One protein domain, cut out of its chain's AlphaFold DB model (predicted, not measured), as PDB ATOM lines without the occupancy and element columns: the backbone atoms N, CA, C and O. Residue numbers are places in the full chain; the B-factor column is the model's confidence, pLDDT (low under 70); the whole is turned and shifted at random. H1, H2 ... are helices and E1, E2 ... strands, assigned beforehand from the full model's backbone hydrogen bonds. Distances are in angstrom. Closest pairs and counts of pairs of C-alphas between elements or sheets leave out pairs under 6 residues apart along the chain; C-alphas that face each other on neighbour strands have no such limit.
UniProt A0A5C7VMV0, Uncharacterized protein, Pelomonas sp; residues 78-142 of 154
ATOM      1  N   GLU A  78     210.577 171.948 121.819       87.88
ATOM      2  CA  GLU A  78     211.765 172.609 121.264       87.88
ATOM      3  C   GLU A  78     212.660 173.152 122.389       87.88
ATOM      4  O   GLU A  78     213.891 173.103 122.315       87.88
ATOM      5  N   THR A  79     212.044 173.651 123.467       91.56
ATOM      6  CA  THR A  79     212.750 174.143 124.657       91.56
ATOM      7  C   THR A  79     211.984 173.823 125.941       91.56
ATOM      8  O   THR A  79     210.758 173.811 125.961       91.56
ATOM      9  N   LEU A  80     212.682 173.647 127.069       90.06
ATOM     10  CA  LEU A  80     212.008 173.430 128.362       90.06
ATOM     11  C   LEU A  80     211.132 174.620 128.795       90.06
ATOM     12  O   LEU A  80     210.170 174.427 129.535       90.06
ATOM     13  N   SER A  81     211.432 175.844 128.346       92.19
ATOM     14  CA  SER A  81     210.590 177.015 128.625       92.19
ATOM     15  C   SER A  81     209.249 176.962 127.897       92.19
ATOM     16  O   SER A  81     208.265 177.465 128.429       92.19
ATOM     17  N   GLU A  82     209.174 176.282 126.751       93.12
ATOM     18  CA  GLU A  82     207.922 176.077 126.019       93.12
ATOM     19  C   GLU A  82     206.880 175.335 126.873       93.12
ATOM     20  O   GLU A  82     205.695 175.656 126.830       93.12
ATOM     21  N   ILE A  83     207.319 174.412 127.739       92.88
ATOM     22  CA  ILE A  83     206.441 173.740 128.707       92.88
ATOM     23  C   ILE A  83     205.820 174.760 129.666       92.88
ATOM     24  O   ILE A  83     204.625 174.700 129.949       92.88
ATOM     25  N   ALA A  84     206.619 175.700 130.175       92.06
ATOM     26  CA  ALA A  84     206.121 176.727 131.079       92.06
ATOM     27  C   ALA A  84     205.137 177.676 130.378       92.06
ATOM     28  O   ALA A  84     204.141 178.061 130.989       92.06
ATOM     29  N   ASP A  85     205.378 177.996 129.107       92.38
ATOM     30  CA  ASP A  85     204.509 178.865 128.313       92.38
ATOM     31  C   ASP A  85     203.177 178.185 127.952       92.38
ATOM     32  O   ASP A  85     202.121 178.814 128.025       92.38
ATOM     33  N   GLN A  86     203.198 176.895 127.594       91.81
ATOM     34  CA  GLN A  86     202.005 176.150 127.169       91.81
ATOM     35  C   GLN A  86     201.190 175.575 128.331       91.81
ATOM     36  O   GLN A  86     199.960 175.512 128.267       91.81
ATOM     37  N   HIS A  87     201.869 175.118 129.382       90.69
ATOM     38  CA  HIS A  87     201.268 174.339 130.465       90.69
ATOM     39  C   HIS A  87     201.423 174.982 131.844       90.69
ATOM     40  O   HIS A  87     200.868 174.464 132.817       90.69
ATOM     41  N   GLY A  88     202.151 176.093 131.945       91.12
ATOM     42  CA  GLY A  88     202.422 176.794 133.194       91.12
ATOM     43  C   GLY A  88     203.713 176.344 133.878       91.12
ATOM     44  O   GLY A  88     204.157 175.200 133.773       91.12
ATOM     45  N   VAL A  89     204.303 177.260 134.649       92.12
ATOM     46  CA  VAL A  89     205.557 177.043 135.401       92.12
ATOM     47  C   VAL A  89     205.439 175.899 136.420       92.12
ATOM     48  O   VAL A  89     206.426 175.210 136.687       92.12
ATOM     49  N   GLY A  90     204.243 175.674 136.975       91.88
ATOM     50  CA  GLY A  90     203.985 174.555 137.887       91.88
ATOM     51  C   GLY A  90     204.199 173.205 137.205       91.88
ATOM     52  O   GLY A  90     204.914 172.368 137.742       91.88
ATOM     53  N   THR A  91     203.728 173.053 135.966       94.25
ATOM     54  CA  THR A  91     203.939 171.837 135.165       94.25
ATOM     55  C   THR A  91     205.419 171.551 134.932       94.25
ATOM     56  O   THR A  91     205.869 170.427 135.139       94.25
ATOM     57  N   LEU A  92     206.200 172.565 134.536       94.69
ATOM     58  CA  LEU A  92     207.645 172.400 134.364       94.69
ATOM     59  C   LEU A  92     208.322 171.986 135.680       94.69
ATOM     60  O   LEU A  92     209.174 171.102 135.682       94.69
ATOM     61  N   SER A  93     207.927 172.601 136.796       94.50
ATOM     62  CA  SER A  93     208.462 172.256 138.117       94.50
ATOM     63  C   SER A  93     208.159 170.803 138.478       94.50
ATOM     64  O   SER A  93     209.068 170.075 138.868       94.50
ATOM     65  N   ASP A  94     206.917 170.358 138.287       95.00
ATOM     66  CA  ASP A  94     206.497 168.989 138.588       95.00
ATOM     67  C   ASP A  94     207.231 167.958 137.730       95.00
ATOM     68  O   ASP A  94     207.619 166.915 138.243       95.00
ATOM     69  N   LEU A  95     207.507 168.253 136.456       96.06
ATOM     70  CA  LEU A  95     208.303 167.376 135.589       96.06
ATOM     71  C   LEU A  95     209.757 167.244 136.070       96.06
ATOM     72  O   LEU A  95     210.324 166.151 136.040       96.06
ATOM     73  N   LEU A  96     210.364 168.328 136.563       95.50
ATOM     74  CA  LEU A  96     211.707 168.270 137.153       95.50
ATOM     75  C   LEU A  96     211.708 167.512 138.488       95.50
ATOM     76  O   LEU A  96     212.610 166.711 138.749       95.50
ATOM     77  N   TYR A  97     210.681 167.699 139.320       96.19
ATOM     78  CA  TYR A  97     210.512 166.904 140.535       96.19
ATOM     79  C   TYR A  97     210.228 165.433 140.231       96.19
ATOM     80  O   TYR A  97     210.715 164.570 140.957       96.19
ATOM     81  N   LEU A  98     209.520 165.124 139.145       97.12
ATOM     82  CA  LEU A  98     209.278 163.759 138.693       97.12
ATOM     83  C   LEU A  98     210.586 163.062 138.311       97.12
ATOM     84  O   LEU A  98     210.819 161.933 138.732       97.12
ATOM     85  N   GLN A  99     211.486 163.749 137.599       97.50
ATOM     86  CA  GLN A  99     212.821 163.219 137.316       97.50
ATOM     87  C   GLN A  99     213.575 162.880 138.614       97.50
ATOM     88  O   GLN A  99     214.151 161.795 138.742       97.50
ATOM     89  N   ALA A 100     213.540 163.781 139.600       97.00
ATOM     90  CA  ALA A 100     214.137 163.531 140.907       97.00
ATOM     91  C   ALA A 100     213.447 162.370 141.650       97.00
ATOM     92  O   ALA A 100     214.123 161.570 142.302       97.00
ATOM     93  N   ALA A 101     212.127 162.238 141.535       97.44
ATOM     94  CA  ALA A 101     211.365 161.153 142.141       97.44
ATOM     95  C   ALA A 101     211.737 159.787 141.549       97.44
ATOM     96  O   ALA A 101     211.960 158.834 142.300       97.44
ATOM     97  N   ILE A 102     211.921 159.710 140.226       97.62
ATOM     98  CA  ILE A 102     212.397 158.500 139.544       97.62
ATOM     99  C   ILE A 102     213.780 158.095 140.068       97.62
ATOM    100  O   ILE A 102     213.988 156.928 140.395       97.62
ATOM    101  N   LEU A 103     214.716 159.042 140.212       96.19
ATOM    102  CA  LEU A 103     216.062 158.765 140.737       96.19
ATOM    103  C   LEU A 103     216.031 158.231 142.177       96.19
ATOM    104  O   LEU A 103     216.739 157.273 142.512       96.19
ATOM    105  N   ASN A 104     215.183 158.827 143.014       94.94
ATOM    106  CA  ASN A 104     215.144 158.580 144.454       94.94
ATOM    107  C   ASN A 104     214.185 157.458 144.880       94.94
ATOM    108  O   ASN A 104     214.078 157.194 146.076       94.94
ATOM    109  N   ALA A 105     213.517 156.785 143.936       94.00
ATOM    110  CA  ALA A 105     212.461 155.810 144.230       94.00
ATOM    111  C   ALA A 105     211.331 156.402 145.099       94.00
ATOM    112  O   ALA A 105     210.858 155.769 146.045       94.00
ATOM    113  N   SER A 106     210.926 157.637 144.799       95.88
ATOM    114  CA  SER A 106     209.851 158.348 145.494       95.88
ATOM    115  C   SER A 106     208.725 158.728 144.532       95.88
ATOM    116  O   SER A 106     208.687 158.265 143.398       95.88
ATOM    117  N   PHE A 107     207.796 159.564 144.991       95.94
ATOM    118  CA  PHE A 107     206.645 160.009 144.212       95.94
ATOM    119  C   PHE A 107     206.504 161.524 144.329       95.94
ATOM    120  O   PHE A 107     206.959 162.098 145.322       95.94
ATOM    121  N   ILE A 108     205.868 162.143 143.340       94.44
ATOM    122  CA  ILE A 108     205.351 163.509 143.457       94.44
ATOM    123  C   ILE A 108     203.860 163.464 143.784       94.44
ATOM    124  O   ILE A 108     203.157 162.572 143.308       94.44
ATOM    125  N   ASP A 109     203.385 164.426 144.568       91.75
ATOM    126  CA  ASP A 109     201.958 164.622 144.821       91.75
ATOM    127  C   ASP A 109     201.452 165.746 143.908       91.75
ATOM    128  O   ASP A 109     201.995 166.853 143.916       91.75
ATOM    129  N   VAL A 110     200.435 165.452 143.100       87.62
ATOM    130  CA  VAL A 110     199.856 166.383 142.124       87.62
ATOM    131  C   VAL A 110     198.407 166.660 142.501       87.62
ATOM    132  O   VAL A 110     197.583 165.746 142.568       87.62
ATOM    133  N   GLU A 111     198.101 167.936 142.737       81.25
ATOM    134  CA  GLU A 111     196.752 168.417 143.045       81.25
ATOM    135  C   GLU A 111     195.940 168.530 141.747       81.25
ATOM    136  O   GLU A 111     196.153 169.447 140.949       81.25
ATOM    137  N   THR A 112     195.007 167.600 141.528       68.19
ATOM    138  CA  THR A 112     194.230 167.501 140.277       68.19
ATOM    139  C   THR A 112     193.175 168.590 140.110       68.19
ATOM    140  O   THR A 112     192.738 168.849 138.993       68.19
ATOM    141  N   ASP A 113     192.772 169.229 141.209       67.44
ATOM    142  CA  ASP A 113     191.663 170.190 141.239       67.44
ATOM    143  C   ASP A 113     192.131 171.643 141.055       67.44
ATOM    144  O   ASP A 113     191.346 172.585 141.190       67.44
ATOM    145  N   SER A 114     193.419 171.847 140.763       66.62
ATOM    146  CA  SER A 114     194.008 173.171 140.596       66.62
ATOM    147  C   SER A 114     194.552 173.368 139.182       66.62
ATOM    148  O   SER A 114     195.256 172.513 138.651       66.62
ATOM    149  N   ASP A 115     194.344 174.556 138.608       69.56
ATOM    150  CA  ASP A 115     194.965 174.966 137.333       69.56
ATOM    151  C   ASP A 115     196.498 175.161 137.448       69.56
ATOM    152  O   ASP A 115     197.128 175.783 136.590       69.56
ATOM    153  N   ARG A 116     197.125 174.699 138.542       75.62
ATOM    154  CA  ARG A 116     198.548 174.922 138.828       75.62
ATOM    155  C   ARG A 116     199.461 174.027 138.005       75.62
ATOM    156  O   ARG A 116     200.589 174.440 137.731       75.62
ATOM    157  N   SER A 117     199.008 172.828 137.638       84.94
ATOM    158  CA  SER A 117     199.830 171.859 136.921       84.94
ATOM    159  C   SER A 117     199.014 171.004 135.964       84.94
ATOM    160  O   SER A 117     197.976 170.453 136.308       84.94
ATOM    161  N   ASN A 118     199.541 170.861 134.755       91.25
ATOM    162  CA  ASN A 118     199.035 169.995 133.700       91.25
ATOM    163  C   ASN A 118     199.976 168.802 133.471       91.25
ATOM    164  O   ASN A 118     200.003 168.244 132.375       91.25
ATOM    165  N   VAL A 119     200.768 168.416 134.480       93.38
ATOM    166  CA  VAL A 119     201.789 167.363 134.355       93.38
ATOM    167  C   VAL A 119     201.213 166.051 133.831       93.38
ATOM    168  O   VAL A 119     201.786 165.477 132.915       93.38
ATOM    169  N   VAL A 120     200.034 165.630 134.298       92.81
ATOM    170  CA  VAL A 120     199.369 164.400 133.826       92.81
ATOM    171  C   VAL A 120     199.144 164.436 132.313       92.81
ATOM    172  O   VAL A 120     199.503 163.493 131.615       92.81
ATOM    173  N   LYS A 121     198.643 165.560 131.789       92.12
ATOM    174  CA  LYS A 121     198.404 165.745 130.353       92.12
ATOM    175  C   LYS A 121     199.698 165.675 129.541       92.12
ATOM    176  O   LYS A 121     199.690 165.145 128.434       92.12
ATOM    177  N   VAL A 122     200.796 166.217 130.072       94.06
ATOM    178  CA  VAL A 122     202.108 166.131 129.415       94.06
ATOM    179  C   VAL A 122     202.600 164.685 129.407       94.06
ATOM    180  O   VAL A 122     203.007 164.192 128.360       94.06
ATOM    181  N   LEU A 123     202.512 163.984 130.541       95.69
ATOM    182  CA  LEU A 123     202.964 162.596 130.655       95.69
ATOM    183  C   LEU A 123     202.193 161.654 129.732       95.69
ATOM    184  O   LEU A 123     202.815 160.817 129.090       95.69
ATOM    185  N   GLU A 124     200.875 161.812 129.601       94.12
ATOM    186  CA  GLU A 124     200.054 161.029 128.664       94.12
ATOM    187  C   GLU A 124     200.469 161.206 127.194       94.12
ATOM    188  O   GLU A 124     200.218 160.323 126.373       94.12
ATOM    189  N   GLY A 125     201.113 162.329 126.858       94.62
ATOM    190  CA  GLY A 125     201.652 162.594 125.526       94.62
ATOM    191  C   GLY A 125     203.020 161.961 125.256       94.62
ATOM    192  O   GLY A 125     203.444 161.926 124.100       94.62
ATOM    193  N   LEU A 126     203.718 161.462 126.283       96.44
ATOM    194  CA  LEU A 126     205.054 160.882 126.139       96.44
ATOM    195  C   LEU A 126     205.002 159.396 125.744       96.44
ATOM    196  O   LEU A 126     204.096 158.676 126.172       96.44
ATOM    197  N   PRO A 127     206.008 158.888 124.998       97.19
ATOM    198  CA  PRO A 127     206.063 157.486 124.577       97.19
ATOM    199  C   PRO A 127     205.942 156.481 125.729       97.19
ATOM    200  O   PRO A 127     205.228 155.487 125.596       97.19
ATOM    201  N   SER A 128     206.606 156.750 126.859       97.31
ATOM    202  CA  SER A 128     206.552 155.912 128.065       97.31
ATOM    203  C   SER A 128     205.665 156.519 129.161       97.31
ATOM    204  O   SER A 128     205.859 156.246 130.345       97.31
ATOM    205  N   GLY A 129     204.668 157.329 128.787       96.19
ATOM    206  CA  GLY A 129     203.805 158.070 129.710       96.19
ATOM    207  C   GLY A 129     203.223 157.246 130.856       96.19
ATOM    208  O   GLY A 129     203.297 157.649 132.016       96.19
ATOM    209  N   SER A 130     202.717 156.045 130.560       96.19
ATOM    210  CA  SER A 130     202.156 155.139 131.571       96.19
ATOM    211  C   SER A 130     203.171 154.696 132.624       96.19
ATOM    212  O   SER A 130     202.796 154.464 133.767       96.19
ATOM    213  N   GLU A 131     204.448 154.577 132.254       97.00
ATOM    214  CA  GLU A 131     205.517 154.230 133.190       97.00
ATOM    215  C   GLU A 131     205.878 155.419 134.087       97.00
ATOM    216  O   GLU A 131     206.134 155.253 135.276       97.00
ATOM    217  N   TRP A 132     205.856 156.637 133.546       97.38
ATOM    218  CA  TRP A 132     206.118 157.852 134.321       97.38
ATOM    219  C   TRP A 132     205.002 158.149 135.322       97.38
ATOM    220  O   TRP A 132     205.275 158.598 136.435       97.38
ATOM    221  N   MET A 133     203.762 157.805 134.970       96.00
ATOM    222  CA  MET A 133     202.606 157.907 135.860       96.00
ATOM    223  C   MET A 133     202.728 157.047 137.127       96.00
ATOM    224  O   MET A 133     202.108 157.385 138.131       96.00
ATOM    225  N   GLU A 134     203.555 155.994 137.146       95.88
ATOM    226  CA  GLU A 134     203.802 155.204 138.365       95.88
ATOM    227  C   GLU A 134     204.438 156.036 139.491       95.88
ATOM    228  O   GLU A 134     204.290 155.697 140.662       95.88
ATOM    229  N   PHE A 135     205.119 157.136 139.156       96.06
ATOM    230  CA  PHE A 135     205.794 158.026 140.106       96.06
ATOM    231  C   PHE A 135     204.935 159.238 140.506       96.06
ATOM    232  O   PHE A 135     205.408 160.130 141.214       96.06
ATOM    233  N   VAL A 136     203.669 159.268 140.083       95.12
ATOM    234  CA  VAL A 136     202.720 160.346 140.370       95.12
ATOM    235  C   VAL A 136     201.635 159.842 141.314       95.12
ATOM    236  O   VAL A 136     200.976 158.835 141.063       95.12
ATOM    237  N   ARG A 137     201.413 160.572 142.405       93.50
ATOM    238  CA  ARG A 137     200.263 160.400 143.290       93.50
ATOM    239  C   ARG A 137     199.291 161.535 143.043       93.50
ATOM    240  O   ARG A 137     199.630 162.704 143.188       93.50
ATOM    241  N   LEU A 138     198.080 161.172 142.656       87.69
ATOM    242  CA  LEU A 138     197.010 162.133 142.445       87.69
ATOM    243  C   LEU A 138     196.307 162.352 143.780       87.69
ATOM    244  O   LEU A 138     195.702 161.423 144.326       87.69
ATOM    245  N   ASP A 139     196.425 163.562 144.321       77.94
ATOM    246  CA  ASP A 139     195.708 163.928 145.535       77.94
ATOM    247  C   ASP A 139     194.291 164.381 145.165       77.94
ATOM    248  O   ASP A 139     194.039 165.543 144.855       77.94
ATOM    249  N   TYR A 140     193.363 163.425 145.178       61.88
ATOM    250  CA  TYR A 140     191.934 163.667 144.965       61.88
ATOM    251  C   TYR A 140     191.218 164.196 146.227       61.88
ATOM    252  O   TYR A 140     189.993 164.327 146.238       61.88
ATOM    253  N   MET A 141     191.931 164.457 147.331       51.31
ATOM    254  CA  MET A 141     191.322 164.683 148.650       51.31
ATOM    255  C   MET A 141     191.061 166.157 148.984       51.31
ATOM    256  O   MET A 141     191.092 166.552 150.153       51.31
ATOM    257  N   ARG A 142     190.681 166.969 147.992       50.94
ATOM    258  CA  ARG A 142     190.007 168.245 148.258       50.94
ATOM    259  C   ARG A 142     188.805 168.469 147.351       50.94
ATOM    260  O   ARG A 142     188.675 169.506 146.710       50.94
TER     261      ARG A 142
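AT A GLANCE: This is residues 78 to 142 of the 154 residues of an uncharacterized protein of Pelomonas sp (UniProt A0A5C7VMV0). One long helix, H2, runs past the other parts as a spine: H1 is set steeply across its first end, and the helical hairpin H3 and H4 packs beside it. E1 and E2 form a small two-stranded ribbon next to both H2 and the end of H4. The 65 printed residues hold four named helices and two named strands, in the order H1, H2, E1, H3, H4, E2; the sheet has the order E1, E2 and is parallel, and the class is mostly helix. The whole is compact, with a radius of gyration of the C-alphas of 11.3 A, and rounded, with spans of 28 by 28 by 18 A.

IN THESE COORDINATES: Find C-alpha 80 at (212.008, 173.430, 128.362); here H1 begins, residues 80 to 87, 11.0 A from first to last C-alpha. One residue on, H2 takes residues 89 to 104 and runs 22.7 A to C-alpha 104 at (215.144, 158.580, 144.454). Look next for E1, residues 108 to 111, 9.9 A long. After it come H3, residues 119 to 124, and H4, residues 129 to 135. E2, residues 136 to 139, follows H4 directly and ends at C-alpha 139 at (195.708, 163.928, 145.535).

HOW THE PARTS SIT: Start at H2, the hub, which touches the three other helices. With its residues 89 to 92 alone it touches H1, at a steep tilt of 58 degrees, opposite ways; the closest C-alphas, of Ala 84 and Leu 92, are 5.6 A apart. With residues 91 to 95 alone it touches H3, where the closest C-alphas, of Thr 91 and Val 119, are 5.0 A apart. With residues 98 to 102 alone it touches H4, where the closest, of Ile 102 and Phe 135, are 6.6 A apart; the two helices are only just about perpendicular, at 71 degrees. H3 and H4 form a helical hairpin and touch at a steep tilt of 42 degrees, closest at the C-alphas of Leu 123 and Gly 129, 4.7 A. E1, H3, H4 and E2 make a strand-helix-strand unit, two parallel neighbour strands with helices between them in the chain, and its crossover is right-handed. Between the strands, look at N 137 and O 108, 2.8 A, and N 110 and O 137, 2.9 A, both within hydrogen-bond range. The closest C-alphas of H2 and E1, those of Leu 98 and Ile 108, are 6.2 A apart. H1 is apart from E1, E2 and H4, but near H3. In H2 and H3 every O i to N i+4 pair is within hydrogen-bond range; in H1 it is 3 of 4, and in H4 1 of 3, beside 3 of 4 O i to N i+3 pairs.

THE WHOLE: The C-alphas of Glu 78 and Met 141, the two farthest apart, are 35.1 A from each other. The printed part has no cut and no long link; the one from E1 to H3, seven residues, is short, and the others are tight. Look at the B-factor column for low confidence: residues 112 to 115 and 140 to 142 are under 70, while the mean pLDDT of the printed part is 89.8.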